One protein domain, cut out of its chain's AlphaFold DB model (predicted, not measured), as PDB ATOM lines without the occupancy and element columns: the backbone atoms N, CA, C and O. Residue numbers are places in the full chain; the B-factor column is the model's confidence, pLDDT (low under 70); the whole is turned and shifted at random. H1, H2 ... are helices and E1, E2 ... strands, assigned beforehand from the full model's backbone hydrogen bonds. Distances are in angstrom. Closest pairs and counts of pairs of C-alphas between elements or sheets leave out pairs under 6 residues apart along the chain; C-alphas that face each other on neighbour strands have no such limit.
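What this domain is: This is residues 12 to 28 and 94 to 293 of the 296 residues of an uncharacterized protein of Elusimicrobia bacterium (UniProt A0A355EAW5). One strongly twisted sheet of ten strands runs through the domain, with E7, E9 and E8 side by side in its middle and the part with E1, E2 and E3 curled round H7. H6 packs on the sheet by E4 and E10, H4 packs on H6, and the small helices H3 and H5 lie by the first residues of E9. The printed part has 217 residues, with seven named helices and ten named strands, which follow each other along the chain as E1, E2, then H1, H2, then E3, E4, then H3, then E5, E6, E7, then H4, then E8, then H5, then E9, then H6, then E10 and last H7; the class is mixed, helices and strands, and the sheet is branched at E7, which has three neighbours, with both parallel and antiparallel neighbour pairs. The whole is compact, with a radius of gyration of the C-alphas of 18.0 A and spans of 49 by 40 by 33 A.

How they stand to each other: E1, residues 13 to 16, and E2, residues 19 to 28, form a hairpin, with N 13 and O 21 at 3.0 A. E3, residues 111 to 122, is antiparallel to E2, with N 22 and O 115 at 2.9 A, and to E10, residues 260 to 267, with N 120 and O 262 at 2.8 A. E8, residues 213 to 221, is parallel to E10, with N 215 and O 263 at 2.9 A, and antiparallel to E9, residues 234 to 245, with N 218 and O 240 at 2.8 A. E7, residues 176 to 186, is parallel to E9, with N 181 and O 237 at 2.8 A. On the other side of E7 lie E6, residues 169 to 173, its hairpin partner with N 171 and O 178 at 2.9 A, and E5, residues 162 to 165, antiparallel with N 163 and O 184 at 2.9 A. The edge strand E4, residues 124 to 128, is antiparallel to E5, with N 125 and O 164 at 2.9 A. H1, residues 97 to 102, H3, residues 140 to 146, and H5, residues 225 to 228, only graze the sheet; H3 and H5 only just touch, with 3 pairs of C-alphas within 8 A, the closest being Ile 145 and Ser 226 at 6.3 A. H2, residues 104 to 107, has a height over the sheet of 5.0 A. H6, residues 247 to 256, has a height of 7.6 A; H4, residues 195 to 206, is not on the sheet but touches H6 at a steep tilt of 53 degrees, the same way, the closest C-alphas being Gln 202 and Ala 252 at 5.0 A. The sheet curls round H7, residues 283 to 293; the closest C-alphas of E2 and H7 are Leu 19 and Ala 292, 5.6 A apart. Every O i to N i+4 pair is within hydrogen-bond range in H1, H3, H4, H6 and H7; H2 and H5 are too short for one.

Where its parts are: E1 begins at C-alpha 13 (17.719, 5.457, 25.095). E3 is 25.6 A long and bends by 84 degrees at residue 114; E7 is 32.0 A, E9 33.7 A and H4 16.4 A. H7, 15.3 A, ends at C-alpha 293 (28.966, -7.298, 22.369).

The domain as a whole: The C-alphas farthest apart, Glu 196 and Thr 229, are 52.4 A apart. Residues 29 to 93 are not printed, with 26.8 A between C-alphas 28 and 94. The links E4 to H3, H3 to E5 and E10 to H7 are long. The mean pLDDT of the printed part is 92.0; residues 26 to 27, 152 and 158 are under 70.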
ATOM      1  N   PRO A  12      18.351   9.969  26.815       93.81
ATOM      2  CA  PRO A  12      19.103   8.766  26.475       93.81
ATOM      3  C   PRO A  12      18.186   7.549  26.325       93.81
ATOM      4  O   PRO A  12      17.249   7.383  27.105       93.81
ATOM      5  N   VAL A  13      18.473   6.693  25.346       95.81
ATOM      6  CA  VAL A  13      17.719   5.457  25.095       95.81
ATOM      7  C   VAL A  13      18.675   4.278  25.132       95.81
ATOM      8  O   VAL A  13      19.623   4.235  24.351       95.81
ATOM      9  N   GLU A  14      18.428   3.309  26.005       96.75
ATOM     10  CA  GLU A  14      19.132   2.030  25.964       96.75
ATOM     11  C   GLU A  14      18.591   1.208  24.786       96.75
ATOM     12  O   GLU A  14      17.415   0.854  24.749       96.75
ATOM     13  N   VAL A  15      19.427   0.974  23.775       96.69
ATOM     14  CA  VAL A  15      19.021   0.267  22.544       96.69
ATOM     15  C   VAL A  15      19.297  -1.233  22.625       96.69
ATOM     16  O   VAL A  15      18.652  -2.029  21.947       96.69
ATOM     17  N   ARG A  16      20.262  -1.617  23.464       96.25
ATOM     18  CA  ARG A  16      20.660  -2.985  23.821       96.25
ATOM     19  C   ARG A  16      21.212  -2.927  25.256       96.25
ATOM     20  O   ARG A  16      21.672  -1.852  25.641       96.25
ATOM     21  N   PRO A  17      21.238  -4.034  26.018       95.88
ATOM     22  CA  PRO A  17      21.823  -4.044  27.361       95.88
ATOM     23  C   PRO A  17      23.229  -3.422  27.389       95.88
ATOM     24  O   PRO A  17      24.114  -3.868  26.663       95.88
ATOM     25  N   GLY A  18      23.415  -2.363  28.182       95.44
ATOM     26  CA  GLY A  18      24.693  -1.653  28.328       95.44
ATOM     27  C   GLY A  18      25.071  -0.713  27.172       95.44
ATOM     28  O   GLY A  18      26.084  -0.017  27.268       95.44
ATOM     29  N   LEU A  19      24.263  -0.641  26.108       97.69
ATOM     30  CA  LEU A  19      24.479   0.223  24.947       97.69
ATOM     31  C   LEU A  19      23.414   1.314  24.882       97.69
ATOM     32  O   LEU A  19      22.244   1.078  24.567       97.69
ATOM     33  N   TRP A  20      23.857   2.544  25.090       97.75
ATOM     34  CA  TRP A  20      22.989   3.706  25.123       97.75
ATOM     35  C   TRP A  20      23.161   4.554  23.876       97.75
ATOM     36  O   TRP A  20      24.272   4.804  23.425       97.75
ATOM     37  N   LYS A  21      22.055   5.041  23.329       96.44
ATOM     38  CA  LYS A  21      22.020   6.038  22.266       96.44
ATOM     39  C   LYS A  21      21.687   7.392  22.872       96.44
ATOM     40  O   LYS A  21      20.694   7.541  23.586       96.44
ATOM     41  N   VAL A  22      22.513   8.382  22.567       94.81
ATOM     42  CA  VAL A  22      22.353   9.768  23.016       94.81
ATOM     43  C   VAL A  22      22.439  10.708  21.826       94.81
ATOM     44  O   VAL A  22      23.107  10.418  20.833       94.81
ATOM     45  N   LYS A  23      21.775  11.859  21.919       91.50
ATOM     46  CA  LYS A  23      21.812  12.883  20.875       91.50
ATOM     47  C   LYS A  23      22.461  14.145  21.418       91.50
ATOM     48  O   LYS A  23      21.997  14.711  22.400       91.50
ATOM     49  N   SER A  24      23.511  14.599  20.744       87.44
ATOM     50  CA  SER A  24      24.126  15.901  20.991       87.44
ATOM     51  C   SER A  24      23.379  16.946  20.169       87.44
ATOM     52  O   SER A  24      23.520  16.992  18.943       87.44
ATOM     53  N   GLY A  25      22.514  17.747  20.798       73.12
ATOM     54  CA  GLY A  25      21.727  18.749  20.068       73.12
ATOM     55  C   GLY A  25      22.400  20.107  19.921       73.12
ATOM     56  O   GLY A  25      22.148  20.784  18.925       73.12
ATOM     57  N   ASN A  26      23.301  20.456  20.845       68.44
ATOM     58  CA  ASN A  26      24.074  21.702  20.830       68.44
ATOM     59  C   ASN A  26      25.516  21.509  20.341       68.44
ATOM     60  O   ASN A  26      26.310  22.440  20.472       68.44
ATOM     61  N   GLY A  27      25.835  20.318  19.808       67.75
ATOM     62  CA  GLY A  27      27.181  19.835  19.499       67.75
ATOM     63  C   GLY A  27      28.151  20.940  19.112       67.75
ATOM     64  O   GLY A  27      28.144  21.427  17.979       67.75
ATOM     65  N   LYS A  28      28.992  21.336  20.075       77.00
ATOM     66  CA  LYS A  28      29.950  22.436  19.924       77.00
ATOM     67  C   LYS A  28      31.023  22.102  18.888       77.00
ATOM     68  O   LYS A  28      31.772  22.991  18.490       77.00
ATOM     69  N   PRO A  94      27.551   2.095  37.744       87.62
ATOM     70  CA  PRO A  94      27.065   1.557  36.471       87.62
ATOM     71  C   PRO A  94      26.990   2.622  35.366       87.62
ATOM     72  O   PRO A  94      27.173   3.817  35.623       87.62
ATOM     73  N   LEU A  95      26.784   2.193  34.121       92.31
ATOM     74  CA  LEU A  95      26.345   3.081  33.044       92.31
ATOM     75  C   LEU A  95      24.816   3.075  33.017       92.31
ATOM     76  O   LEU A  95      24.210   2.064  32.679       92.31
ATOM     77  N   ASP A  96      24.219   4.194  33.401       92.69
ATOM     78  CA  ASP A  96      22.777   4.386  33.520       92.69
ATOM     79  C   ASP A  96      22.368   5.762  32.961       92.69
ATOM     80  O   ASP A  96      23.212   6.588  32.592       92.69
ATOM     81  N   ALA A  97      21.060   6.016  32.889       92.38
ATOM     82  CA  ALA A  97      20.524   7.281  32.388       92.38
ATOM     83  C   ALA A  97      21.014   8.502  33.194       92.38
ATOM     84  O   ALA A  97      21.235   9.565  32.610       92.38
ATOM     85  N   ASP A  98      21.232   8.348  34.503       91.19
ATOM     86  CA  ASP A  98      21.713   9.419  35.381       91.19
ATOM     87  C   ASP A  98      23.165   9.794  35.070       91.19
ATOM     88  O   ASP A  98      23.490  10.972  34.935       91.19
ATOM     89  N   LEU A  99      24.046   8.807  34.881       91.12
ATOM     90  CA  LEU A  99      25.414   9.060  34.442       91.12
ATOM     91  C   LEU A  99      25.425   9.736  33.069       91.12
ATOM     92  O   LEU A  99      26.221  10.645  32.848       91.12
ATOM     93  N   LEU A 100      24.553   9.319  32.147       92.62
ATOM     94  CA  LEU A 100      24.439   9.946  30.827       92.62
ATOM     95  C   LEU A 100      23.985  11.402  30.918       92.62
ATOM     96  O   LEU A 100      24.492  12.251  30.182       92.62
ATOM     97  N   HIS A 101      23.077  11.704  31.845       90.31
ATOM     98  CA  HIS A 101      22.695  13.073  32.159       90.31
ATOM     99  C   HIS A 101      23.885  13.874  32.714       90.31
ATOM    100  O   HIS A 101      24.174  14.960  32.202       90.31
ATOM    101  N   ASP A 102      24.638  13.312  33.665       88.81
ATOM    102  CA  ASP A 102      25.820  13.952  34.259       88.81
ATOM    103  C   ASP A 102      26.896  14.283  33.214       88.81
ATOM    104  O   ASP A 102      27.531  15.340  33.276       88.81
ATOM    105  N   ILE A 103      27.128  13.382  32.252       90.06
ATOM    106  CA  ILE A 103      28.151  13.545  31.207       90.06
ATOM    107  C   ILE A 103      27.623  14.246  29.953       90.06
ATOM    108  O   ILE A 103      28.391  14.444  29.009       90.06
ATOM    109  N   SER A 104      26.359  14.681  29.934       89.50
ATOM    110  CA  SER A 104      25.792  15.441  28.814       89.50
ATOM    111  C   SER A 104      26.641  16.654  28.394       89.50
ATOM    112  O   SER A 104      26.817  16.831  27.188       89.50
ATOM    113  N   PRO A 105      27.314  17.414  29.294       87.69
ATOM    114  CA  PRO A 105      28.187  18.508  28.864       87.69
ATOM    115  C   PRO A 105      29.406  18.038  28.064       87.69
ATOM    116  O   PRO A 105      29.936  18.804  27.262       87.69
ATOM    117  N   VAL A 106      29.865  16.802  28.294       88.50
ATOM    118  CA  VAL A 106      30.959  16.160  27.549       88.50
ATOM    119  C   VAL A 106      30.453  15.661  26.197       88.50
ATOM    120  O   VAL A 106      31.116  15.881  25.188       88.50
ATOM    121  N   ILE A 107      29.263  15.056  26.151       89.94
ATOM    122  CA  ILE A 107      28.601  14.654  24.896       89.94
ATOM    123  C   ILE A 107      28.342  15.882  24.003       89.94
ATOM    124  O   ILE A 107      28.544  15.831  22.792       89.94
ATOM    125  N   ASP A 108      27.989  17.026  24.588       89.12
ATOM    126  CA  ASP A 108      27.804  18.294  23.872       89.12
ATOM    127  C   ASP A 108      29.113  18.908  23.342       89.12
ATOM    128  O   ASP A 108      29.073  19.823  22.513       89.12
ATOM    129  N   LEU A 109      30.286  18.425  23.774       88.81
ATOM    130  CA  LEU A 109      31.557  18.768  23.126       88.81
ATOM    131  C   LEU A 109      31.742  18.044  21.791       88.81
ATOM    132  O   LEU A 109      32.540  18.505  20.971       88.81
ATOM    133  N   MET A 110      31.034  16.937  21.568       89.56
ATOM    134  CA  MET A 110      31.084  16.213  20.303       89.56
ATOM    135  C   MET A 110      30.406  17.014  19.185       89.56
ATOM    136  O   MET A 110      29.752  18.041  19.409       89.56
ATOM    137  N   GLU A 111      30.559  16.553  17.947       88.25
ATOM    138  CA  GLU A 111      29.744  17.057  16.847       88.25
ATOM    139  C   GLU A 111      28.256  16.738  17.059       88.25
ATOM    140  O   GLU A 111      27.883  15.754  17.707       88.25
ATOM    141  N   LYS A 112      27.394  17.592  16.501       89.44
ATOM    142  CA  LYS A 112      25.945  17.394  16.536       89.44
ATOM    143  C   LYS A 112      25.595  16.072  15.855       89.44
ATOM    144  O   LYS A 112      25.990  15.847  14.714       89.44
ATOM    145  N   GLY A 113      24.800  15.238  16.519       90.00
ATOM    146  CA  GLY A 113      24.412  13.940  15.973       90.00
ATOM    147  C   GLY A 113      24.037  12.919  17.036       90.00
ATOM    148  O   GLY A 113      23.936  13.242  18.221       90.00
ATOM    149  N   GLU A 114      23.807  11.692  16.576       92.75
ATOM    150  CA  GLU A 114      23.625  10.523  17.432       92.75
ATOM    151  C   GLU A 114      24.987   9.916  17.770       92.75
ATOM    152  O   GLU A 114      25.824   9.709  16.888       92.75
ATOM    153  N   HIS A 115      25.174   9.592  19.043       94.88
ATOM    154  CA  HIS A 115      26.352   8.913  19.566       94.88
ATOM    155  C   HIS A 115      25.907   7.675  20.335       94.88
ATOM    156  O   HIS A 115      24.833   7.674  20.946       94.88
ATOM    157  N   TYR A 116      26.739   6.636  20.326       97.44
ATOM    158  CA  TYR A 116      26.566   5.512  21.242       97.44
ATOM    159  C   TYR A 116      27.470   5.691  22.453       97.44
ATOM    160  O   TYR A 116      28.601   6.149  22.316       97.44
ATOM    161  N   VAL A 117      26.975   5.321  23.628       97.62
ATOM    162  CA  VAL A 117      27.733   5.327  24.873       97.62
ATOM    163  C   VAL A 117      27.657   3.947  25.502       97.62
ATOM    164  O   VAL A 117      26.568   3.405  25.683       97.62
ATOM    165  N   PHE A 118      28.815   3.377  25.813       97.81
ATOM    166  CA  PHE A 118      28.942   2.065  26.446       97.81
ATOM    167  C   PHE A 118      30.238   1.992  27.260       97.81
ATOM    168  O   PHE A 118      31.186   2.737  26.997       97.81
ATOM    169  N   ASN A 119      30.281   1.107  28.255       96.25
ATOM    170  CA  ASN A 119      31.538   0.725  28.897       96.25
ATOM    171  C   ASN A 119      32.124  -0.477  28.166       96.25
ATOM    172  O   ASN A 119      31.389  -1.358  27.745       96.25
ATOM    173  N   THR A 120      33.440  -0.538  28.033       96.38
ATOM    174  CA  THR A 120      34.132  -1.722  27.529       96.38
ATOM    175  C   THR A 120      35.414  -1.952  28.311       96.38
ATOM    176  O   THR A 120      35.978  -1.017  28.885       96.38
ATOM    177  N   ALA A 121      35.882  -3.197  28.328       96.25
ATOM    178  CA  ALA A 121      37.135  -3.568  28.960       96.25
ATOM    179  C   ALA A 121      38.135  -4.077  27.919       96.25
ATOM    180  O   ALA A 121      37.808  -4.952  27.111       96.25
ATOM    181  N   ILE A 122      39.357  -3.537  27.943       97.25
ATOM    182  CA  ILE A 122      40.412  -3.876  26.976       97.25
ATOM    183  C   ILE A 122      41.688  -4.252  27.730       97.25
ATOM    184  O   ILE A 122      42.208  -3.465  28.518       97.25
ATOM    185  N   ASN A 123      42.207  -5.458  27.496       96.94
ATOM    186  CA  ASN A 123      43.523  -5.867  27.995       96.94
ATOM    187  C   ASN A 123      44.599  -5.231  27.124       96.94
ATOM    188  O   ASN A 123      44.663  -5.559  25.947       96.94
ATOM    189  N   LEU A 124      45.426  -4.347  27.678       97.44
ATOM    190  CA  LEU A 124      46.332  -3.521  26.879       97.44
ATOM    191  C   LEU A 124      47.760  -4.067  26.831       97.44
ATOM    192  O   LEU A 124      48.297  -4.515  27.845       97.44
ATOM    193  N   ILE A 125      48.386  -3.935  25.664       96.94
ATOM    194  CA  ILE A 125      49.834  -4.024  25.431       96.94
ATOM    195  C   ILE A 125      50.348  -2.698  24.841       96.94
ATOM    196  O   ILE A 125      49.553  -1.818  24.499       96.94
ATOM    197  N   GLY A 126      51.669  -2.526  24.787       94.44
ATOM    198  CA  GLY A 126      52.312  -1.257  24.433       94.44
ATOM    199  C   GLY A 126      52.650  -0.372  25.653       94.44
ATOM    200  O   GLY A 126      52.755  -0.884  26.774       94.44
ATOM    201  N   PRO A 127      52.833   0.952  25.470       94.94
ATOM    202  CA  PRO A 127      52.608   1.682  24.224       94.94
ATOM    203  C   PRO A 127      53.622   1.309  23.138       94.94
ATOM    204  O   PRO A 127      54.807   1.167  23.428       94.94
ATOM    205  N   TYR A 128      53.149   1.198  21.903       93.25
ATOM    206  CA  TYR A 128      53.960   0.988  20.710       93.25
ATOM    207  C   TYR A 128      54.243   2.302  19.996       93.25
ATOM    208  O   TYR A 128      53.532   3.290  20.177       93.25
ATOM    209  N   LYS A 129      55.302   2.298  19.190       87.81
ATOM    210  CA  LYS A 129      55.633   3.346  18.221       87.81
ATOM    211  C   LYS A 129      55.522   2.770  16.809       87.81
ATOM    212  O   LYS A 129      55.236   1.589  16.642       87.81
ATOM    213  N   SER A 130      55.731   3.603  15.792       81.56
ATOM    214  CA  SER A 130      55.633   3.174  14.388       81.56
ATOM    215  C   SER A 130      56.631   2.081  14.009       81.56
ATOM    216  O   SER A 130      56.343   1.298  13.115       81.56
ATOM    217  N   ASP A 131      57.784   2.040  14.669       83.62
ATOM    218  CA  ASP A 131      58.895   1.119  14.423       83.62
ATOM    219  C   ASP A 131      58.883  -0.117  15.339       83.62
ATOM    220  O   ASP A 131      59.853  -0.870  15.369       83.62
ATOM    221  N   ASP A 132      57.820  -0.329  16.125       88.81
ATOM    222  CA  ASP A 132      57.735  -1.497  17.002       88.81
ATOM    223  C   ASP A 132      57.168  -2.708  16.257       88.81
ATOM    224  O   ASP A 132      55.959  -2.817  16.066       88.81
ATOM    225  N   GLU A 133      58.039  -3.648  15.899       87.19
ATOM    226  CA  GLU A 133      57.711  -4.886  15.173       87.19
ATOM    227  C   GLU A 133      56.705  -5.806  15.899       87.19
ATOM    228  O   GLU A 133      56.159  -6.728  15.298       87.19
ATOM    229  N   ASN A 134      56.428  -5.582  17.193       89.56
ATOM    230  CA  ASN A 134      55.415  -6.353  17.934       89.56
ATOM    231  C   ASN A 134      53.991  -5.788  17.787       89.56
ATOM    232  O   ASN A 134      53.040  -6.359  18.327       89.56
ATOM    233  N   SER A 135      53.857  -4.645  17.118       91.19
ATOM    234  CA  SER A 135      52.593  -3.987  16.801       91.19
ATOM    235  C   SER A 135      51.815  -4.763  15.737       91.19
ATOM    236  O   SER A 135      52.398  -5.380  14.843       91.19
ATOM    237  N   TYR A 136      50.484  -4.674  15.773       91.19
ATOM    238  CA  TYR A 136      49.598  -5.243  14.751       91.19
ATOM    239  C   TYR A 136      50.024  -4.889  13.315       91.19
ATOM    240  O   TYR A 136      49.925  -5.722  12.415       91.19
ATOM    241  N   PHE A 137      50.522  -3.669  13.108       88.88
ATOM    242  CA  PHE A 137      50.890  -3.143  11.789       88.88
ATOM    243  C   PHE A 137      52.119  -3.823  11.155       88.88
ATOM    244  O   PHE A 137      52.388  -3.617   9.972       88.88
ATOM    245  N   HIS A 138      52.837  -4.656  11.913       87.56
ATOM    246  CA  HIS A 138      53.992  -5.437  11.450       87.56
ATOM    247  C   HIS A 138      53.714  -6.949  11.411       87.56
ATOM    248  O   HIS A 138      54.605  -7.756  11.159       87.56
ATOM    249  N   ASN A 139      52.464  -7.362  11.641       86.94
ATOM    250  CA  ASN A 139      52.055  -8.760  11.536       86.94
ATOM    251  C   ASN A 139      51.918  -9.187  10.059       86.94
ATOM    252  O   ASN A 139      51.248  -8.517   9.280       86.94
ATOM    253  N   GLY A 140      52.455 -10.355   9.691       87.50
ATOM    254  CA  GLY A 140      52.314 -10.907   8.337       87.50
ATOM    255  C   GLY A 140      50.862 -11.126   7.882       87.50
ATOM    256  O   GLY A 140      50.562 -10.934   6.710       87.50
ATOM    257  N   GLU A 141      49.932 -11.437   8.793       90.44
ATOM    258  CA  GLU A 141      48.498 -11.525   8.464       90.44
ATOM    259  C   GLU A 141      47.920 -10.156   8.064       90.44
ATOM    260  O   GLU A 141      47.036 -10.080   7.214       90.44
ATOM    261  N   PHE A 142      48.422  -9.060   8.650       89.12
ATOM    262  CA  PHE A 142      48.054  -7.710   8.222       89.12
ATOM    263  C   PHE A 142      48.585  -7.432   6.810       89.12
ATOM    264  O   PHE A 142      47.821  -6.975   5.964       89.12
ATOM    265  N   HIS A 143      49.842  -7.768   6.523       89.38
ATOM    266  CA  HIS A 143      50.416  -7.580   5.184       89.38
ATOM    267  C   HIS A 143      49.664  -8.381   4.116       89.38
ATOM    268  O   HIS A 143      49.311  -7.828   3.082       89.38
ATOM    269  N   GLU A 144      49.331  -9.641   4.400       90.06
ATOM    270  CA  GLU A 144      48.620 -10.523   3.468       90.06
ATOM    271  C   GLU A 144      47.177 -10.073   3.195       90.06
ATOM    272  O   GLU A 144      46.738 -10.049   2.049       90.06
ATOM    273  N   ILE A 145      46.410  -9.720   4.235       90.25
ATOM    274  CA  ILE A 145      44.992  -9.362   4.063       90.25
ATOM    275  C   ILE A 145      44.831  -8.073   3.256       90.25
ATOM    276  O   ILE A 145      43.877  -7.962   2.477       90.25
ATOM    277  N   TRP A 146      45.729  -7.109   3.467       88.25
ATOM    278  CA  TRP A 146      45.624  -5.758   2.915       88.25
ATOM    279  C   TRP A 146      46.570  -5.488   1.744       88.25
ATOM    280  O   TRP A 146      46.615  -4.351   1.289       88.25
ATOM    281  N   ASP A 147      47.282  -6.512   1.264       87.19
ATOM    282  CA  ASP A 147      48.236  -6.425   0.150       87.19
ATOM    283  C   ASP A 147      49.307  -5.339   0.367       87.19
ATOM    284  O   ASP A 147      49.611  -4.530  -0.507       87.19
ATOM    285  N   ILE A 148      49.846  -5.278   1.591       83.00
ATOM    286  CA  ILE A 148      50.864  -4.294   1.980       83.00
ATOM    287  C   ILE A 148      52.241  -4.941   1.870       83.00
ATOM    288  O   ILE A 148      52.621  -5.745   2.720       83.00
ATOM    289  N   GLU A 149      53.006  -4.553   0.850       77.88
ATOM    290  CA  GLU A 149      54.383  -5.030   0.657       77.88
ATOM    291  C   GLU A 149      55.389  -4.326   1.586       77.88
ATOM    292  O   GLU A 149      56.309  -4.963   2.099       77.88
ATOM    293  N   ASP A 150      55.214  -3.019   1.821       73.38
ATOM    294  CA  ASP A 150      56.077  -2.210   2.692       73.38
ATOM    295  C   ASP A 150      55.256  -1.169   3.485       73.38
ATOM    296  O   ASP A 150      54.928  -0.094   2.967       73.38
ATOM    297  N   PRO A 151      54.954  -1.432   4.773       70.25
ATOM    298  CA  PRO A 151      54.250  -0.486   5.637       70.25
ATOM    299  C   PRO A 151      54.929   0.886   5.763       70.25
ATOM    300  O   PRO A 151      54.249   1.894   5.976       70.25
ATOM    301  N   ALA A 152      56.263   0.948   5.663       68.75
ATOM    302  CA  ALA A 152      56.994   2.206   5.757       68.75
ATOM    303  C   ALA A 152      56.805   3.057   4.492       68.75
ATOM    304  O   ALA A 152      56.700   4.282   4.596       68.75
ATOM    305  N   ALA A 153      56.709   2.423   3.317       70.44
ATOM    306  CA  ALA A 153      56.423   3.094   2.050       70.44
ATOM    307  C   ALA A 153      54.972   3.593   1.954       70.44
ATOM    308  O   ALA A 153      54.732   4.670   1.407       70.44
ATOM    309  N   GLU A 154      54.025   2.855   2.537       71.25
ATOM    310  CA  GLU A 154      52.609   3.247   2.612       71.25
ATOM    311  C   GLU A 154      52.367   4.437   3.563       71.25
ATOM    312  O   GLU A 154      51.277   5.016   3.583       71.25
ATOM    313  N   ASP A 155      53.385   4.826   4.349       73.69
ATOM    314  CA  ASP A 155      53.317   5.897   5.344       73.69
ATOM    315  C   ASP A 155      52.064   5.693   6.208       73.69
ATOM    316  O   ASP A 155      51.179   6.526   6.205       73.69
ATOM    317  N   ILE A 156      51.879   4.552   6.878       74.19
ATOM    318  CA  ILE A 156      50.607   4.271   7.586       74.19
ATOM    319  C   ILE A 156      50.586   4.775   9.037       74.19
ATOM    320  O   ILE A 156      49.512   4.994   9.600       74.19
ATOM    321  N   LEU A 157      51.752   5.021   9.650       74.25
ATOM    322  CA  LEU A 157      51.883   5.431  11.054       74.25
ATOM    323  C   LEU A 157      52.822   6.630  11.219       74.25
ATOM    324  O   LEU A 157      53.962   6.611  10.771       74.25
ATOM    325  N   SER A 158      52.395   7.648  11.971       69.81
ATOM    326  CA  SER A 158      53.193   8.869  12.200       69.81
ATOM    327  C   SER A 158      54.147   8.806  13.410       69.81
ATOM    328  O   SER A 158      54.468   9.846  13.989       69.81
ATOM    329  N   GLY A 159      54.486   7.615  13.905       78.25
ATOM    330  CA  GLY A 159      55.288   7.434  15.128       78.25
ATOM    331  C   GLY A 159      54.625   7.874  16.439       78.25
ATOM    332  O   GLY A 159      55.275   7.866  17.485       78.25
ATOM    333  N   TRP A 160      53.345   8.258  16.408       91.00
ATOM    334  CA  TRP A 160      52.601   8.592  17.621       91.00
ATOM    335  C   TRP A 160      52.250   7.325  18.389       91.00
ATOM    336  O   TRP A 160      51.861   6.330  17.785       91.00
ATOM    337  N   GLU A 161      52.378   7.376  19.713       93.56
ATOM    338  CA  GLU A 161      52.196   6.183  20.527       93.56
ATOM    339  C   GLU A 161      50.744   5.689  20.539       93.56
ATOM    340  O   GLU A 161      49.797   6.483  20.533       93.56
ATOM    341  N   HIS A 162      50.571   4.373  20.621       95.12
ATOM    342  CA  HIS A 162      49.272   3.725  20.791       95.12
ATOM    343  C   HIS A 162      49.379   2.483  21.667       95.12
ATOM    344  O   HIS A 162      50.448   1.910  21.842       95.12
ATOM    345  N   TYR A 163      48.253   2.071  22.232       97.50
ATOM    346  CA  TYR A 163      48.109   0.796  22.925       97.50
ATOM    347  C   TYR A 163      47.228  -0.119  22.087       97.50
ATOM    348  O   TYR A 163      46.296   0.352  21.431       97.50
ATOM    349  N   GLU A 164      47.481  -1.418  22.169       97.06
ATOM    350  CA  GLU A 164      46.710  -2.435  21.456       97.06
ATOM    351  C   GLU A 164      46.025  -3.387  22.431       97.06
ATOM    352  O   GLU A 164      46.488  -3.601  23.554       97.06
ATOM    353  N   GLY A 165      44.918  -3.979  21.996       97.25
ATOM    354  CA  GLY A 165      44.319  -5.127  22.655       97.25
ATOM    355  C   GLY A 165      45.259  -6.332  22.589       97.25
ATOM    356  O   GLY A 165      45.681  -6.738  21.514       97.25
ATOM    357  N   LYS A 166      45.547  -6.949  23.737       95.69
ATOM    358  CA  LYS A 166      46.438  -8.115  23.860       95.69
ATOM    359  C   LYS A 166      46.022  -9.285  22.966       95.69
ATOM    360  O   LYS A 166      46.865 -10.050  22.513       95.69
ATOM    361  N   THR A 167      44.719  -9.465  22.788       94.69
ATOM    362  CA  THR A 167      44.136 -10.531  21.974       94.69
ATOM    363  C   THR A 167      42.967  -9.963  21.184       94.69
ATOM    364  O   THR A 167      42.119  -9.307  21.803       94.69
ATOM    365  N   PRO A 168      42.867 -10.235  19.872       96.06
ATOM    366  CA  PRO A 168      41.715  -9.807  19.097       96.06
ATOM    367  C   PRO A 168      40.449 -10.526  19.567       96.06
ATOM    368  O   PRO A 168      40.490 -11.672  20.031       96.06
ATOM    369  N   ARG A 169      39.302  -9.863  19.425       96.06
ATOM    370  CA  ARG A 169      37.991 -10.486  19.652       96.06
ATOM    371  C   ARG A 169      37.602 -11.266  18.405       96.06
ATOM    372  O   ARG A 169      37.741 -10.752  17.299       96.06
ATOM    373  N   ILE A 170      37.118 -12.492  18.584       97.38
ATOM    374  CA  ILE A 170      36.819 -13.401  17.474       97.38
ATOM    375  C   ILE A 170      35.312 -13.475  17.238       97.38
ATOM    376  O   ILE A 170      34.564 -13.826  18.151       97.38
ATOM    377  N   TYR A 171      34.894 -13.231  15.999       96.06
ATOM    378  CA  TYR A 171      33.518 -13.390  15.530       96.06
ATOM    379  C   TYR A 171      33.512 -14.343  14.333       96.06
ATOM    380  O   TYR A 171      34.375 -14.265  13.462       96.06
ATOM    381  N   ARG A 172      32.589 -15.309  14.313       95.25
ATOM    382  CA  ARG A 172      32.552 -16.363  13.287       95.25
ATOM    383  C   ARG A 172      31.369 -16.151  12.354       95.25
ATOM    384  O   ARG A 172      30.238 -16.045  12.819       95.25
ATOM    385  N   HIS A 173      31.661 -16.135  11.061       92.62
ATOM    386  CA  HIS A 173      30.746 -15.845   9.966       92.62
ATOM    387  C   HIS A 173      30.993 -16.860   8.850       92.62
ATOM    388  O   HIS A 173      31.675 -16.528   7.897       92.62
ATOM    389  N   GLU A 174      30.528 -18.106   8.980       89.62
ATOM    390  CA  GLU A 174      30.882 -19.201   8.054       89.62
ATOM    391  C   GLU A 174      30.887 -18.768   6.568       89.62
ATOM    392  O   GLU A 174      29.845 -18.325   6.079       89.62
ATOM    393  N   PRO A 175      32.020 -18.876   5.833       92.38
ATOM    394  CA  PRO A 175      33.304 -19.516   6.187       92.38
ATOM    395  C   PRO A 175      34.386 -18.573   6.769       92.38
ATOM    396  O   PRO A 175      35.541 -18.975   6.913       92.38
ATOM    397  N   ILE A 176      34.045 -17.315   7.034       96.38
ATOM    398  CA  ILE A 176      34.919 -16.224   7.468       96.38
ATOM    399  C   ILE A 176      35.090 -16.199   8.996       96.38
ATOM    400  O   ILE A 176      34.143 -16.342   9.772       96.38
ATOM    401  N   VAL A 177      36.320 -15.956   9.445       97.00
ATOM    402  CA  VAL A 177      36.667 -15.657  10.837       97.00
ATOM    403  C   VAL A 177      37.079 -14.194  10.928       97.00
ATOM    404  O   VAL A 177      38.103 -13.785  10.391       97.00
ATOM    405  N   GLU A 178      36.292 -13.396  11.635       96.94
ATOM    406  CA  GLU A 178      36.603 -11.997  11.888       96.94
ATOM    407  C   GLU A 178      37.392 -11.834  13.194       96.94
ATOM    408  O   GLU A 178      36.970 -12.286  14.262       96.94
ATOM    409  N   LYS A 179      38.526 -11.140  13.103       97.38
ATOM    410  CA  LYS A 179      39.381 -10.705  14.207       97.38
ATOM    411  C   LYS A 179      39.232  -9.196  14.374       97.38
ATOM    412  O   LYS A 179      39.686  -8.427  13.530       97.38
ATOM    413  N   GLN A 180      38.614  -8.771  15.471       97.25
ATOM    414  CA  GLN A 180      38.552  -7.359  15.831       97.25
ATOM    415  C   GLN A 180      39.759  -6.982  16.692       97.25
ATOM    416  O   GLN A 180      39.920  -7.511  17.796       97.25
ATOM    417  N   PHE A 181      40.564  -6.042  16.209       96.56
ATOM    418  CA  PHE A 181      41.688  -5.458  16.933       96.56
ATOM    419  C   PHE A 181      41.260  -4.152  17.608       96.56
ATOM    420  O   PHE A 181      40.564  -3.324  17.016       96.56
ATOM    421  N   ASP A 182      41.669  -3.980  18.864       97.31
ATOM    422  CA  ASP A 182      41.337  -2.808  19.670       97.31
ATOM    423  C   ASP A 182      42.572  -1.886  19.757       97.31
ATOM    424  O   ASP A 182      43.649  -2.342  20.138       97.31
ATOM    425  N   PHE A 183      42.424  -0.594  19.455       96.50
ATOM    426  CA  PHE A 183      43.480   0.421  19.545       96.50
ATOM    427  C   PHE A 183      43.062   1.561  20.471       96.50
ATOM    428  O   PHE A 183      41.984   2.136  20.311       96.50
ATOM    429  N   LEU A 184      43.933   1.957  21.400       97.50
ATOM    430  CA  LEU A 184      43.765   3.175  22.194       97.50
ATOM    431  C   LEU A 184      44.905   4.157  21.916       97.50
ATOM    432  O   LEU A 184      46.059   3.903  22.255       97.50
ATOM    433  N   ILE A 185      44.560   5.305  21.333       95.62
ATOM    434  CA  ILE A 185      45.486   6.373  20.962       95.62
ATOM    435  C   ILE A 185      45.413   7.495  22.012       95.62
ATOM    436  O   ILE A 185      44.423   8.238  22.073       95.62
ATOM    437  N   PRO A 186      46.425   7.649  22.884       94.94
ATOM    438  CA  PRO A 186      46.441   8.718  23.866       94.94
ATOM    439  C   PRO A 186      46.685  10.083  23.219       94.94
ATOM    440  O   PRO A 186      47.629  10.279  22.466       94.94
ATOM    441  N   LEU A 187      45.879  11.084  23.587       92.81
ATOM    442  CA  LEU A 187      46.143  12.483  23.210       92.81
ATOM    443  C   LEU A 187      47.333  13.103  23.967       92.81
ATOM    444  O   LEU A 187      47.778  14.200  23.632       92.81
ATOM    445  N   VAL A 188      47.830  12.426  25.005       91.25
ATOM    446  CA  VAL A 188      48.969  12.851  25.822       91.25
ATOM    447  C   VAL A 188      49.966  11.700  25.899       91.25
ATOM    448  O   VAL A 188      49.612  10.672  26.476       91.25
ATOM    449  N   PRO A 189      51.191  11.866  25.374       91.56
ATOM    450  CA  PRO A 189      52.156  10.781  25.332       91.56
ATOM    451  C   PRO A 189      52.694  10.447  26.727       91.56
ATOM    452  O   PRO A 189      52.784  11.327  27.595       91.56
ATOM    453  N   LEU A 190      53.128   9.200  26.920       93.19
ATOM    454  CA  LEU A 190      53.613   8.642  28.183       93.19
ATOM    455  C   LEU A 190      54.684   9.519  28.839       93.19
ATOM    456  O   LEU A 190      54.644   9.754  30.045       93.19
ATOM    457  N   GLN A 191      55.604  10.070  28.048       93.31
ATOM    458  CA  GLN A 191      56.691  10.930  28.533       93.31
ATOM    459  C   GLN A 191      56.217  12.222  29.225       93.31
ATOM    460  O   GLN A 191      56.972  12.833  29.978       93.31
ATOM    461  N   ARG A 192      54.969  12.654  28.989       93.56
ATOM    462  CA  ARG A 192      54.354  13.819  29.651       93.56
ATOM    463  C   ARG A 192      53.536  13.434  30.886       93.56
ATOM    464  O   ARG A 192      53.017  14.313  31.579       93.56
ATOM    465  N   LEU A 193      53.395  12.142  31.176       94.44
ATOM    466  CA  LEU A 193      52.615  11.659  32.304       94.44
ATOM    467  C   LEU A 193      53.443  11.667  33.588       94.44
ATOM    468  O   LEU A 193      54.475  11.019  33.708       94.44
ATOM    469  N   LYS A 194      52.921  12.375  34.588       96.44
ATOM    470  CA  LYS A 194      53.381  12.348  35.981       96.44
ATOM    471  C   LYS A 194      53.446  10.920  36.563       96.44
ATOM    472  O   LYS A 194      52.384  10.307  36.744       96.44
ATOM    473  N   PRO A 195      54.639  10.391  36.893       97.69
ATOM    474  CA  PRO A 195      54.793   9.038  37.428       97.69
ATOM    475  C   PRO A 195      54.027   8.789  38.733       97.69
ATOM    476  O   PRO A 195      53.524   7.688  38.949       97.69
ATOM    477  N   GLU A 196      53.901   9.801  39.591       97.69
ATOM    478  CA  GLU A 196      53.178   9.733  40.861       97.69
ATOM    479  C   GLU A 196      51.686   9.420  40.674       97.69
ATOM    480  O   GLU A 196      51.132   8.602  41.407       97.69
ATOM    481  N   ASN A 197      51.058   9.972  39.633       96.50
ATOM    482  CA  ASN A 197      49.657   9.697  39.317       96.50
ATOM    483  C   ASN A 197      49.472   8.282  38.763       96.50
ATOM    484  O   ASN A 197      48.475   7.633  39.066       96.50
ATOM    485  N   ILE A 198      50.430   7.787  37.968       97.69
ATOM    486  CA  ILE A 198      50.395   6.399  37.481       97.69
ATOM    487  C   ILE A 198      50.447   5.449  38.680       97.69
ATOM    488  O   ILE A 198      49.608   4.561  38.786       97.69
ATOM    489  N   ARG A 199      51.378   5.675  39.619       98.06
ATOM    490  CA  ARG A 199      51.506   4.853  40.834       98.06
ATOM    491  C   ARG A 199      50.238   4.873  41.684       98.06
ATOM    492  O   ARG A 199      49.812   3.812  42.130       98.06
ATOM    493  N   LEU A 200      49.624   6.044  41.868       96.75
ATOM    494  CA  LEU A 200      48.349   6.172  42.578       96.75
ATOM    495  C   LEU A 200      47.271   5.278  41.948       96.75
ATOM    496  O   LEU A 200      46.656   4.473  42.640       96.75
ATOM    497  N   TYR A 201      47.077   5.367  40.630       96.69
ATOM    498  CA  TYR A 201      46.076   4.540  39.956       96.69
ATOM    499  C   TYR A 201      46.434   3.052  39.956       96.69
ATOM    500  O   TYR A 201      45.534   2.229  40.075       96.69
ATOM    501  N   GLN A 202      47.716   2.683  39.887       97.38
ATOM    502  CA  GLN A 202      48.134   1.285  40.040       97.38
ATOM    503  C   GLN A 202      47.750   0.730  41.419       97.38
ATOM    504  O   GLN A 202      47.272  -0.396  41.500       97.38
ATOM    505  N   GLN A 203      47.914   1.518  42.489       97.25
ATOM    506  CA  GLN A 203      47.500   1.121  43.840       97.25
ATOM    507  C   GLN A 203      45.983   0.938  43.936       97.25
ATOM    508  O   GLN A 203      45.537  -0.093  44.431       97.25
ATOM    509  N   MET A 204      45.203   1.886  43.408       95.38
ATOM    510  CA  MET A 204      43.741   1.768  43.346       95.38
ATOM    511  C   MET A 204      43.320   0.495  42.591       95.38
ATOM    512  O   MET A 204      42.535  -0.307  43.091       95.38
ATOM    513  N   ILE A 205      43.902   0.254  41.411       96.31
ATOM    514  CA  ILE A 205      43.607  -0.925  40.584       96.31
ATOM    515  C   ILE A 205      43.949  -2.229  41.315       96.31
ATOM    516  O   ILE A 205      43.160  -3.180  41.273       96.31
ATOM    517  N   ALA A 206      45.090  -2.268  42.010       97.00
ATOM    518  CA  ALA A 206      45.512  -3.410  42.817       97.00
ATOM    519  C   ALA A 206      44.568  -3.680  44.003       97.00
ATOM    520  O   ALA A 206      44.405  -4.831  44.396       97.00
ATOM    521  N   GLN A 207      43.911  -2.646  44.536       96.25
ATOM    522  CA  GLN A 207      42.892  -2.757  45.587       96.25
ATOM    523  C   GLN A 207      41.504  -3.158  45.057       96.25
ATOM    524  O   GLN A 207      40.584  -3.360  45.844       96.25
ATOM    525  N   GLY A 208      41.352  -3.316  43.739       93.75
ATOM    526  CA  GLY A 208      40.103  -3.732  43.102       93.75
ATOM    527  C   GLY A 208      39.333  -2.599  42.428       93.75
ATOM    528  O   GLY A 208      38.389  -2.882  41.691       93.75
ATOM    529  N   ASP A 209      39.758  -1.340  42.580       92.94
ATOM    530  CA  ASP A 209      39.104  -0.228  41.893       92.94
ATOM    531  C   ASP A 209      39.258  -0.351  40.375       92.94
ATOM    532  O   ASP A 209      40.249  -0.863  39.844       92.94
ATOM    533  N   ARG A 210      38.272   0.168  39.643       93.12
ATOM    534  CA  ARG A 210      38.287   0.221  38.177       93.12
ATOM    535  C   ARG A 210      38.024   1.647  37.689       93.12
ATOM    536  O   ARG A 210      36.954   1.911  37.133       93.12
ATOM    537  N   PRO A 211      38.968   2.591  37.903       92.81
ATOM    538  CA  PRO A 211      38.800   3.974  37.466       92.81
ATOM    539  C   PRO A 211      38.594   4.046  35.947       92.81
ATOM    540  O   PRO A 211      39.326   3.411  35.190       92.81
ATOM    541  N   ARG A 212      37.607   4.820  35.489       93.00
ATOM    542  CA  ARG A 212      37.250   4.892  34.065       93.00
ATOM    543  C   ARG A 212      38.185   5.787  33.259       93.00
ATOM    544  O   ARG A 212      38.608   6.847  33.732       93.00
ATOM    545  N   ILE A 213      38.435   5.373  32.025       94.81
ATOM    546  CA  ILE A 213      39.081   6.142  30.958       94.81
ATOM    547  C   ILE A 213      37.983   6.631  30.016       94.81
ATOM    548  O   ILE A 213      37.139   5.837  29.613       94.81
ATOM    549  N   LEU A 214      37.982   7.916  29.666       94.81
ATOM    550  CA  LEU A 214      37.032   8.462  28.697       94.81
ATOM    551  C   LEU A 214      37.638   8.400  27.296       94.81
ATOM    552  O   LEU A 214      38.717   8.949  27.058       94.81
ATOM    553  N   VAL A 215      36.917   7.778  26.368       95.56
ATOM    554  CA  VAL A 215      37.394   7.500  25.012       95.56
ATOM    555  C   VAL A 215      36.397   8.017  23.976       95.56
ATOM    556  O   VAL A 215      35.197   7.782  24.099       95.56
ATOM    557  N   LEU A 216      36.892   8.688  22.936       95.38
ATOM    558  CA  LEU A 216      36.145   8.906  21.695       95.38
ATOM    559  C   LEU A 216      36.413   7.729  20.761       95.38
ATOM    560  O   LEU A 216      37.524   7.600  20.249       95.38
ATOM    561  N   GLY A 217      35.416   6.868  20.585       95.56
ATOM    562  CA  GLY A 217      35.542   5.628  19.829       95.56
ATOM    563  C   GLY A 217      35.063   5.735  18.384       95.56
ATOM    564  O   GLY A 217      34.197   6.548  18.049       95.56
ATOM    565  N   LEU A 218      35.576   4.838  17.555       94.62
ATOM    566  CA  LEU A 218      35.070   4.507  16.231       94.62
ATOM    567  C   LEU A 218      35.224   3.001  15.999       94.62
ATOM    568  O   LEU A 218      36.189   2.390  16.458       94.62
ATOM    569  N   LEU A 219      34.260   2.411  15.302       95.12
ATOM    570  CA  LEU A 219      34.303   1.010  14.898       95.12
ATOM    571  C   LEU A 219      34.381   0.950  13.375       95.12
ATOM    572  O   LEU A 219      33.510   1.500  12.709       95.12
ATOM    573  N   GLN A 220      35.399   0.295  12.834       93.12
ATOM    574  CA  GLN A 220      35.612   0.125  11.403       93.12
ATOM    575  C   GLN A 220      35.680  -1.354  11.047       93.12
ATOM    576  O   GLN A 220      36.560  -2.081  11.493       93.12
ATOM    577  N   ARG A 221      34.751  -1.786  10.205       94.00
ATOM    578  CA  ARG A 221      34.734  -3.107   9.587       94.00
ATOM    579  C   ARG A 221      34.620  -2.922   8.083       94.00
ATOM    580  O   ARG A 221      33.508  -2.891   7.559       94.00
ATOM    581  N   ALA A 222      35.769  -2.713   7.451       92.12
ATOM    582  CA  ALA A 222      35.958  -2.799   6.006       92.12
ATOM    583  C   ALA A 222      35.996  -4.274   5.580       92.12
ATOM    584  O   ALA A 222      36.294  -5.132   6.407       92.12
ATOM    585  N   ILE A 223      35.688  -4.568   4.318       93.56
ATOM    586  CA  ILE A 223      35.783  -5.907   3.728       93.56
ATOM    587  C   ILE A 223      36.871  -5.840   2.646       93.56
ATOM    588  O   ILE A 223      36.593  -5.333   1.560       93.56
ATOM    589  N   PRO A 224      38.106  -6.298   2.928       92.62
ATOM    590  CA  PRO A 224      39.189  -6.311   1.947       92.62
ATOM    591  C   PRO A 224      38.819  -7.107   0.692       92.62
ATOM    592  O   PRO A 224      38.036  -8.058   0.755       92.62
ATOM    593  N   GLU A 225      39.440  -6.773  -0.440       92.00
ATOM    594  CA  GLU A 225      39.213  -7.471  -1.713       92.00
ATOM    595  C   GLU A 225      39.568  -8.964  -1.636       92.00
ATOM    596  O   GLU A 225      38.833  -9.817  -2.137       92.00
ATOM    597  N   SER A 226      40.642  -9.309  -0.924       92.56
ATOM    598  CA  SER A 226      41.036 -10.700  -0.672       92.56
ATOM    599  C   SER A 226      39.932 -11.499   0.040       92.56
ATOM    600  O   SER A 226      39.742 -12.684  -0.234       92.56
ATOM    601  N   VAL A 227      39.140 -10.857   0.906       93.25
ATOM    602  CA  VAL A 227      38.006 -11.486   1.597       93.25
ATOM    603  C   VAL A 227      36.776 -11.548   0.698       93.25
ATOM    604  O   VAL A 227      36.138 -12.597   0.611       93.25
ATOM    605  N   SER A 228      36.438 -10.458   0.001       91.81
ATOM    606  CA  SER A 228      35.249 -10.411  -0.864       91.81
ATOM    607  C   SER A 228      35.345 -11.363  -2.062       91.81
ATOM    608  O   SER A 228      34.333 -11.907  -2.499       91.81
ATOM    609  N   THR A 229      36.558 -11.626  -2.554       92.00
ATOM    610  CA  THR A 229      36.838 -12.602  -3.621       92.00
ATOM    611  C   THR A 229      36.992 -14.041  -3.111       92.00
ATOM    612  O   THR A 229      37.133 -14.968  -3.911       92.00
ATOM    613  N   GLY A 230      36.962 -14.252  -1.790       92.00
ATOM    614  CA  GLY A 230      37.110 -15.564  -1.155       92.00
ATOM    615  C   GLY A 230      38.543 -16.110  -1.125       92.00
ATOM    616  O   GLY A 230      38.732 -17.274  -0.763       92.00
ATOM    617  N   GLN A 231      39.546 -15.302  -1.483       92.94
ATOM    618  CA  GLN A 231      40.963 -15.670  -1.397       92.94
ATOM    619  C   GLN A 231      41.433 -15.793   0.059       92.94
ATOM    620  O   GLN A 231      42.238 -16.668   0.373       92.94
ATOM    621  N   ASN A 232      40.886 -14.969   0.957       93.06
ATOM    622  CA  ASN A 232      41.162 -15.000   2.386       93.06
ATOM    623  C   ASN A 232      39.876 -15.246   3.191       93.06
ATOM    624  O   ASN A 232      38.810 -14.711   2.893       93.06
ATOM    625  N   LYS A 233      39.981 -16.074   4.234       95.00
ATOM    626  CA  LYS A 233      38.883 -16.368   5.170       95.00
ATOM    627  C   LYS A 233      39.012 -15.609   6.487       95.00
ATOM    628  O   LYS A 233      38.128 -15.716   7.328       95.00
ATOM    629  N   ASN A 234      40.092 -14.865   6.690       95.31
ATOM    630  CA  ASN A 234      40.269 -14.000   7.844       95.31
ATOM    631  C   ASN A 234      39.854 -12.577   7.480       95.31
ATOM    632  O   ASN A 234      40.297 -12.023   6.479       95.31
ATOM    633  N   LEU A 235      39.012 -11.981   8.317       95.62
ATOM    634  CA  LEU A 235      38.588 -10.591   8.203       95.62
ATOM    635  C   LEU A 235      39.150  -9.802   9.382       95.62
ATOM    636  O   LEU A 235      38.969 -10.205  10.528       95.62
ATOM    637  N   HIS A 236      39.790  -8.666   9.126       95.62
ATOM    638  CA  HIS A 236      40.236  -7.766  10.187       95.62
ATOM    639  C   HIS A 236      39.268  -6.594  10.335       95.62
ATOM    640  O   HIS A 236      38.969  -5.891   9.371       95.62
ATOM    641  N   SER A 237      38.789  -6.380  11.558       95.88
ATOM    642  CA  SER A 237      38.012  -5.202  11.937       95.88
ATOM    643  C   SER A 237      38.657  -4.494  13.118       95.88
ATOM    644  O   SER A 237      39.553  -5.021  13.777       95.88
ATOM    645  N   PHE A 238      38.234  -3.262  13.372       95.19
ATOM    646  CA  PHE A 238      38.961  -2.351  14.239       95.19
ATOM    647  C   PHE A 238      38.013  -1.583  15.139       95.19
ATOM    648  O   PHE A 238      37.103  -0.903  14.668       95.19
ATOM    649  N   PHE A 239      38.259  -1.632  16.441       96.69
ATOM    650  CA  PHE A 239      37.784  -0.602  17.350       96.69
ATOM    651  C   PHE A 239      38.962   0.306  17.678       96.69
ATOM    652  O   PHE A 239      39.950  -0.140  18.252       96.69
ATOM    653  N   ALA A 240      38.868   1.584  17.332       95.25
ATOM    654  CA  ALA A 240      39.890   2.563  17.671       95.25
ATOM    655  C   ALA A 240      39.308   3.645  18.579       95.25
ATOM    656  O   ALA A 240      38.175   4.095  18.402       95.25
ATOM    657  N   GLY A 241      40.089   4.071  19.563       95.62
ATOM    658  CA  GLY A 241      39.648   5.010  20.579       95.62
ATOM    659  C   GLY A 241      40.688   6.070  20.897       95.62
ATOM    660  O   GLY A 241      41.807   5.750  21.280       95.62
ATOM    661  N   PHE A 242      40.308   7.344  20.827       95.50
ATOM    662  CA  PHE A 242      41.149   8.448  21.285       95.50
ATOM    663  C   PHE A 242      40.891   8.726  22.758       95.50
ATOM    664  O   PHE A 242      39.764   9.033  23.152       95.50
ATOM    665  N   VAL A 243      41.934   8.646  23.584       95.25
ATOM    666  CA  VAL A 243      41.803   8.865  25.029       95.25
ATOM    667  C   VAL A 243      41.664  10.357  25.304       95.25
ATOM    668  O   VAL A 243      42.631  11.117  25.189       95.25
ATOM    669  N   LEU A 244      40.451  10.766  25.672       91.81
ATOM    670  CA  LEU A 244      40.110  12.145  26.015       91.81
ATOM    671  C   LEU A 244      40.499  12.473  27.460       91.81
ATOM    672  O   LEU A 244      40.980  13.571  27.732       91.81
ATOM    673  N   ASP A 245      40.312  11.513  28.370       90.88
ATOM    674  CA  ASP A 245      40.710  11.598  29.777       90.88
ATOM    675  C   ASP A 245      41.139  10.234  30.314       90.88
ATOM    676  O   ASP A 245      40.612   9.196  29.913       90.88
ATOM    677  N   GLY A 246      42.057  10.248  31.278       93.12
ATOM    678  CA  GLY A 246      42.525   9.038  31.944       93.12
ATOM    679  C   GLY A 246      43.838   8.491  31.398       93.12
ATOM    680  O   GLY A 246      44.098   7.308  31.573       93.12
ATOM    681  N   HIS A 247      44.698   9.321  30.797       95.38
ATOM    682  CA  HIS A 247      46.006   8.897  30.271       95.38
ATOM    683  C   HIS A 247      46.885   8.217  31.334       95.38
ATOM    684  O   HIS A 247      47.458   7.166  31.075       95.38
ATOM    685  N   HIS A 248      46.927   8.733  32.572       96.50
ATOM    686  CA  HIS A 248      47.629   8.054  33.677       96.50
ATOM    687  C   HIS A 248      46.993   6.710  34.053       96.50
ATOM    688  O   HIS A 248      47.713   5.777  34.403       96.50
ATOM    689  N   LYS A 249      45.657   6.612  33.988       96.56
ATOM    690  CA  LYS A 249      44.905   5.383  34.291       96.56
ATOM    691  C   LYS A 249      45.188   4.320  33.231       96.56
ATOM    692  O   LYS A 249      45.430   3.178  33.588       96.56
ATOM    693  N   LEU A 250      45.221   4.710  31.954       97.56
ATOM    694  CA  LEU A 250      45.562   3.852  30.816       97.56
ATOM    695  C   LEU A 250      46.895   3.134  31.041       97.56
ATOM    696  O   LEU A 250      46.947   1.905  31.041       97.56
ATOM    697  N   THR A 251      47.952   3.897  31.331       98.12
ATOM    698  CA  THR A 251      49.268   3.327  31.641       98.12
ATOM    699  C   THR A 251      49.239   2.481  32.914       98.12
ATOM    700  O   THR A 251      49.906   1.451  32.983       98.12
ATOM    701  N   ALA A 252      48.472   2.876  33.932       98.00
ATOM    702  CA  ALA A 252      48.342   2.092  35.157       98.00
ATOM    703  C   ALA A 252      47.687   0.721  34.911       98.00
ATOM    704  O   ALA A 252      48.191  -0.276  35.424       98.00
ATOM    705  N   TYR A 253      46.628   0.656  34.096       98.19
ATOM    706  CA  TYR A 253      45.986  -0.600  33.693       98.19
ATOM    707  C   TYR A 253      46.920  -1.500  32.901       98.19
ATOM    708  O   TYR A 253      47.065  -2.671  33.245       98.19
ATOM    709  N   GLN A 254      47.596  -0.939  31.892       98.12
ATOM    710  CA  GLN A 254      48.564  -1.682  31.088       98.12
ATOM    711  C   GLN A 254      49.641  -2.319  31.980       98.12
ATOM    712  O   GLN A 254      49.878  -3.520  31.896       98.12
ATOM    713  N   ARG A 255      50.222  -1.554  32.916       97.75
ATOM    714  CA  ARG A 255      51.233  -2.071  33.855       97.75
ATOM    715  C   ARG A 255      50.686  -3.080  34.858       97.75
ATOM    716  O   ARG A 255      51.435  -3.933  35.322       97.75
ATOM    717  N   ALA A 256      49.419  -2.951  35.241       97.06
ATOM    718  CA  ALA A 256      48.763  -3.888  36.144       97.06
ATOM    719  C   ALA A 256      48.380  -5.205  35.448       97.06
ATOM    720  O   ALA A 256      48.060  -6.172  36.135       97.06
ATOM    721  N   GLY A 257      48.398  -5.255  34.111       96.88
ATOM    722  CA  GLY A 257      48.017  -6.442  33.348       96.88
ATOM    723  C   GLY A 257      46.541  -6.819  33.502       96.88
ATOM    724  O   GLY A 257      46.193  -7.984  33.322       96.88
ATOM    725  N   VAL A 258      45.684  -5.853  33.851       96.88
ATOM    726  CA  VAL A 258      44.231  -6.049  33.977       96.88
ATOM    727  C   VAL A 258      43.484  -5.192  32.948       96.88
ATOM    728  O   VAL A 258      44.010  -4.150  32.542       96.88
ATOM    729  N   PRO A 259      42.263  -5.586  32.537       97.19
ATOM    730  CA  PRO A 259      41.507  -4.842  31.541       97.19
ATOM    731  C   PRO A 259      41.272  -3.384  31.948       97.19
ATOM    732  O   PRO A 259      40.789  -3.102  33.048       97.19
ATOM    733  N   ALA A 260      41.572  -2.460  31.041       97.06
ATOM    734  CA  ALA A 260      41.266  -1.052  31.196       97.06
ATOM    735  C   ALA A 260      39.761  -0.812  31.053       97.06
ATOM    736  O   ALA A 260      39.173  -1.199  30.049       97.06
ATOM    737  N   ASN A 261      39.155  -0.164  32.051       95.62
ATOM    738  CA  ASN A 261      37.741   0.209  32.044       95.62
ATOM    739  C   ASN A 261      37.535   1.499  31.233       95.62
ATOM    740  O   ASN A 261      37.884   2.592  31.695       95.62
ATOM    741  N   CYS A 262      36.984   1.378  30.032       96.38
ATOM    742  CA  CYS A 262      36.797   2.477  29.094       96.38
ATOM    743  C   CYS A 262      35.316   2.843  28.976       96.38
ATOM    744  O   CYS A 262      34.516   2.032  28.528       96.38
ATOM    745  N   LEU A 263      34.967   4.090  29.302       96.50
ATOM    746  CA  LEU A 263      33.699   4.692  28.903       96.50
ATOM    747  C   LEU A 263      33.875   5.291  27.508       96.50
ATOM    748  O   LEU A 263      34.634   6.248  27.321       96.50
ATOM    749  N   VAL A 264      33.173   4.727  26.538       97.31
ATOM    750  CA  VAL A 264      33.284   5.089  25.128       97.31
ATOM    751  C   VAL A 264      32.126   5.995  24.745       97.31
ATOM    752  O   VAL A 264      30.975   5.649  24.981       97.31
ATOM    753  N   ILE A 265      32.425   7.129  24.114       96.50
ATOM    754  CA  ILE A 265      31.474   7.890  23.299       96.50
ATOM    755  C   ILE A 265      31.847   7.605  21.847       96.50
ATOM    756  O   ILE A 265      32.899   8.034  21.382       96.50
ATOM    757  N   LEU A 266      31.032   6.829  21.142       96.44
ATOM    758  CA  LEU A 266      31.315   6.386  19.783       96.44
ATOM    759  C   LEU A 266      30.745   7.367  18.757       96.44
ATOM    760  O   LEU A 266      29.535   7.615  18.736       96.44
ATOM    761  N   SER A 267      31.602   7.852  17.856       91.06
ATOM    762  CA  SER A 267      31.164   8.625  16.693       91.06
ATOM    763  C   SER A 267      30.562   7.697  15.641       91.06
ATOM    764  O   SER A 267      31.254   6.890  15.016       91.06
ATOM    765  N   THR A 268      29.262   7.846  15.401       89.50
ATOM    766  CA  THR A 268      28.544   7.115  14.344       89.50
ATOM    767  C   THR A 268      29.028   7.491  12.949       89.50
ATOM    768  O   THR A 268      29.093   6.642  12.070       89.50
ATOM    769  N   LYS A 269      29.428   8.748  12.754       84.94
ATOM    770  CA  LYS A 269      29.925   9.275  11.478       84.94
ATOM    771  C   LYS A 269      31.283   8.691  11.080       84.94
ATOM    772  O   LYS A 269      31.545   8.503   9.895       84.94
ATOM    773  N   ALA A 270      32.139   8.442  12.067       84.12
ATOM    774  CA  ALA A 270      33.467   7.860  11.876       84.12
ATOM    775  C   ALA A 270      33.451   6.330  11.833       84.12
ATOM    776  O   ALA A 270      34.423   5.713  11.404       84.12
ATOM    777  N   SER A 271      32.360   5.729  12.310       91.44
ATOM    778  CA  SER A 271      32.200   4.285  12.332       91.44
ATOM    779  C   SER A 271      31.672   3.779  10.993       91.44
ATOM    780  O   SER A 271      30.814   4.399  10.363       91.44
ATOM    781  N   LYS A 272      32.190   2.635  10.560       89.38
ATOM    782  CA  LYS A 272      31.847   1.958   9.314       89.38
ATOM    783  C   LYS A 272      31.646   0.485   9.617       89.38
ATOM    784  O   LYS A 272      32.477  -0.130  10.279       89.38
ATOM    785  N   TYR A 273      30.535  -0.067   9.155       92.81
ATOM    786  CA  TYR A 273      30.206  -1.467   9.375       92.81
ATOM    787  C   TYR A 273      29.562  -2.027   8.116       92.81
ATOM    788  O   TYR A 273      28.357  -1.882   7.907       92.81
ATOM    789  N   PHE A 274      30.394  -2.598   7.251       93.31
ATOM    790  CA  PHE A 274      29.943  -3.264   6.038       93.31
ATOM    791  C   PHE A 274      29.554  -4.699   6.371       93.31
ATOM    792  O   PHE A 274      30.193  -5.326   7.214       93.31
ATOM    793  N   LEU A 275      28.475  -5.183   5.761       93.38
ATOM    794  CA  LEU A 275      27.957  -6.530   5.975       93.38
ATOM    795  C   LEU A 275      28.613  -7.501   4.999       93.38
ATOM    796  O   LEU A 275      28.775  -7.178   3.824       93.38
ATOM    797  N   LEU A 276      28.950  -8.690   5.487       92.62
ATOM    798  CA  LEU A 276      29.283  -9.824   4.637       92.62
ATOM    799  C   LEU A 276      28.019 -10.315   3.923       92.62
ATOM    800  O   LEU A 276      26.890 -10.068   4.360       92.62
ATOM    801  N   GLU A 277      28.208 -11.044   2.828       87.81
ATOM    802  CA  GLU A 277      27.095 -11.683   2.136       87.81
ATOM    803  C   GLU A 277      26.333 -12.619   3.092       87.81
ATOM    804  O   GLU A 277      26.923 -13.428   3.807       87.81
ATOM    805  N   GLY A 278      25.006 -12.472   3.146       84.31
ATOM    806  CA  GLY A 278      24.139 -13.256   4.031       84.31
ATOM    807  C   GLY A 278      24.009 -12.740   5.473       84.31
ATOM    808  O   GLY A 278      23.196 -13.276   6.228       84.31
ATOM    809  N   GLU A 279      24.729 -11.687   5.875       83.81
ATOM    810  CA  GLU A 279      24.593 -11.102   7.217       83.81
ATOM    811  C   GLU A 279      23.367 -10.196   7.361       83.81
ATOM    812  O   GLU A 279      23.462  -8.976   7.273       83.81
ATOM    813  N   GLY A 280      22.208 -10.778   7.674       78.50
ATOM    814  CA  GLY A 280      21.008 -10.018   8.037       78.50
ATOM    815  C   GLY A 280      20.542  -9.015   6.966       78.50
ATOM    816  O   GLY A 280      21.060  -8.943   5.857       78.50
ATOM    817  N   ALA A 281      19.501  -8.241   7.284       76.31
ATOM    818  CA  ALA A 281      18.943  -7.250   6.353       76.31
ATOM    819  C   ALA A 281      19.174  -5.793   6.790       76.31
ATOM    820  O   ALA A 281      18.889  -4.868   6.031       76.31
ATOM    821  N   SER A 282      19.657  -5.561   8.018       90.19
ATOM    822  CA  SER A 282      19.793  -4.218   8.595       90.19
ATOM    823  C   SER A 282      21.217  -3.983   9.107       90.19
ATOM    824  O   SER A 282      21.533  -4.417  10.219       90.19
ATOM    825  N   PRO A 283      22.054  -3.232   8.361       88.94
ATOM    826  CA  PRO A 283      23.395  -2.850   8.805       88.94
ATOM    827  C   PRO A 283      23.396  -2.190  10.183       88.94
ATOM    828  O   PRO A 283      24.269  -2.450  11.004       88.94
ATOM    829  N   ARG A 284      22.371  -1.378  10.474       91.69
ATOM    830  CA  ARG A 284      22.220  -0.712  11.772       91.69
ATOM    831  C   ARG A 284      22.021  -1.710  12.909       91.69
ATOM    832  O   ARG A 284      22.628  -1.533  13.959       91.69
ATOM    833  N   ASN A 285      21.191  -2.733  12.716       93.38
ATOM    834  CA  ASN A 285      20.922  -3.709  13.771       93.38
ATOM    835  C   ASN A 285      22.167  -4.549  14.064       93.38
ATOM    836  O   ASN A 285      22.511  -4.701  15.231       93.38
ATOM    837  N   CYS A 286      22.865  -5.020  13.024       94.19
ATOM    838  CA  CYS A 286      24.116  -5.768  13.173       94.19
ATOM    839  C   CYS A 286      25.218  -4.907  13.807       94.19
ATOM    840  O   CYS A 286      25.971  -5.383  14.652       94.19
ATOM    841  N   PHE A 287      25.279  -3.620  13.459       95.38
ATOM    842  CA  PHE A 287      26.184  -2.663  14.090       95.38
ATOM    843  C   PHE A 287      25.873  -2.471  15.579       95.38
ATOM    844  O   PHE A 287      26.773  -2.537  16.410       95.38
ATOM    845  N   GLU A 288      24.605  -2.274  15.946       96.00
ATOM    846  CA  GLU A 288      24.193  -2.156  17.351       96.00
ATOM    847  C   GLU A 288      24.427  -3.464  18.132       96.00
ATOM    848  O   GLU A 288      24.835  -3.411  19.288       96.00
ATOM    849  N   GLU A 289      24.242  -4.634  17.512       95.25
ATOM    850  CA  GLU A 289      24.600  -5.937  18.101       95.25
ATOM    851  C   GLU A 289      26.098  -6.061  18.328       95.25
ATOM    852  O   GLU A 289      26.531  -6.484  19.403       95.25
ATOM    853  N   ARG A 290      26.898  -5.621  17.352       95.88
ATOM    854  CA  ARG A 290      28.345  -5.585  17.503       95.88
ATOM    855  C   ARG A 290      28.747  -4.688  18.664       95.88
ATOM    856  O   ARG A 290      29.493  -5.134  19.528       95.88
ATOM    857  N   LEU A 291      28.239  -3.461  18.731       97.44
ATOM    858  CA  LEU A 291      28.545  -2.547  19.834       97.44
ATOM    859  C   LEU A 291      28.089  -3.103  21.188       97.44
ATOM    860  O   LEU A 291      28.827  -2.996  22.163       97.44
ATOM    861  N   ALA A 292      26.922  -3.746  21.250       96.56
ATOM    862  CA  ALA A 292      26.437  -4.383  22.471       96.56
ATOM    863  C   ALA A 292      27.351  -5.528  22.933       96.56
ATOM    864  O   ALA A 292      27.555  -5.691  24.127       96.56
ATOM    865  N   SER A 293      27.971  -6.273  22.011       96.00
ATOM    866  CA  SER A 293      28.966  -7.298  22.369       96.00
ATOM    867  C   SER A 293      30.271  -6.721  22.941       96.00
ATOM    868  O   SER A 293      31.028  -7.431  23.609       96.00
TER     869      SER A 293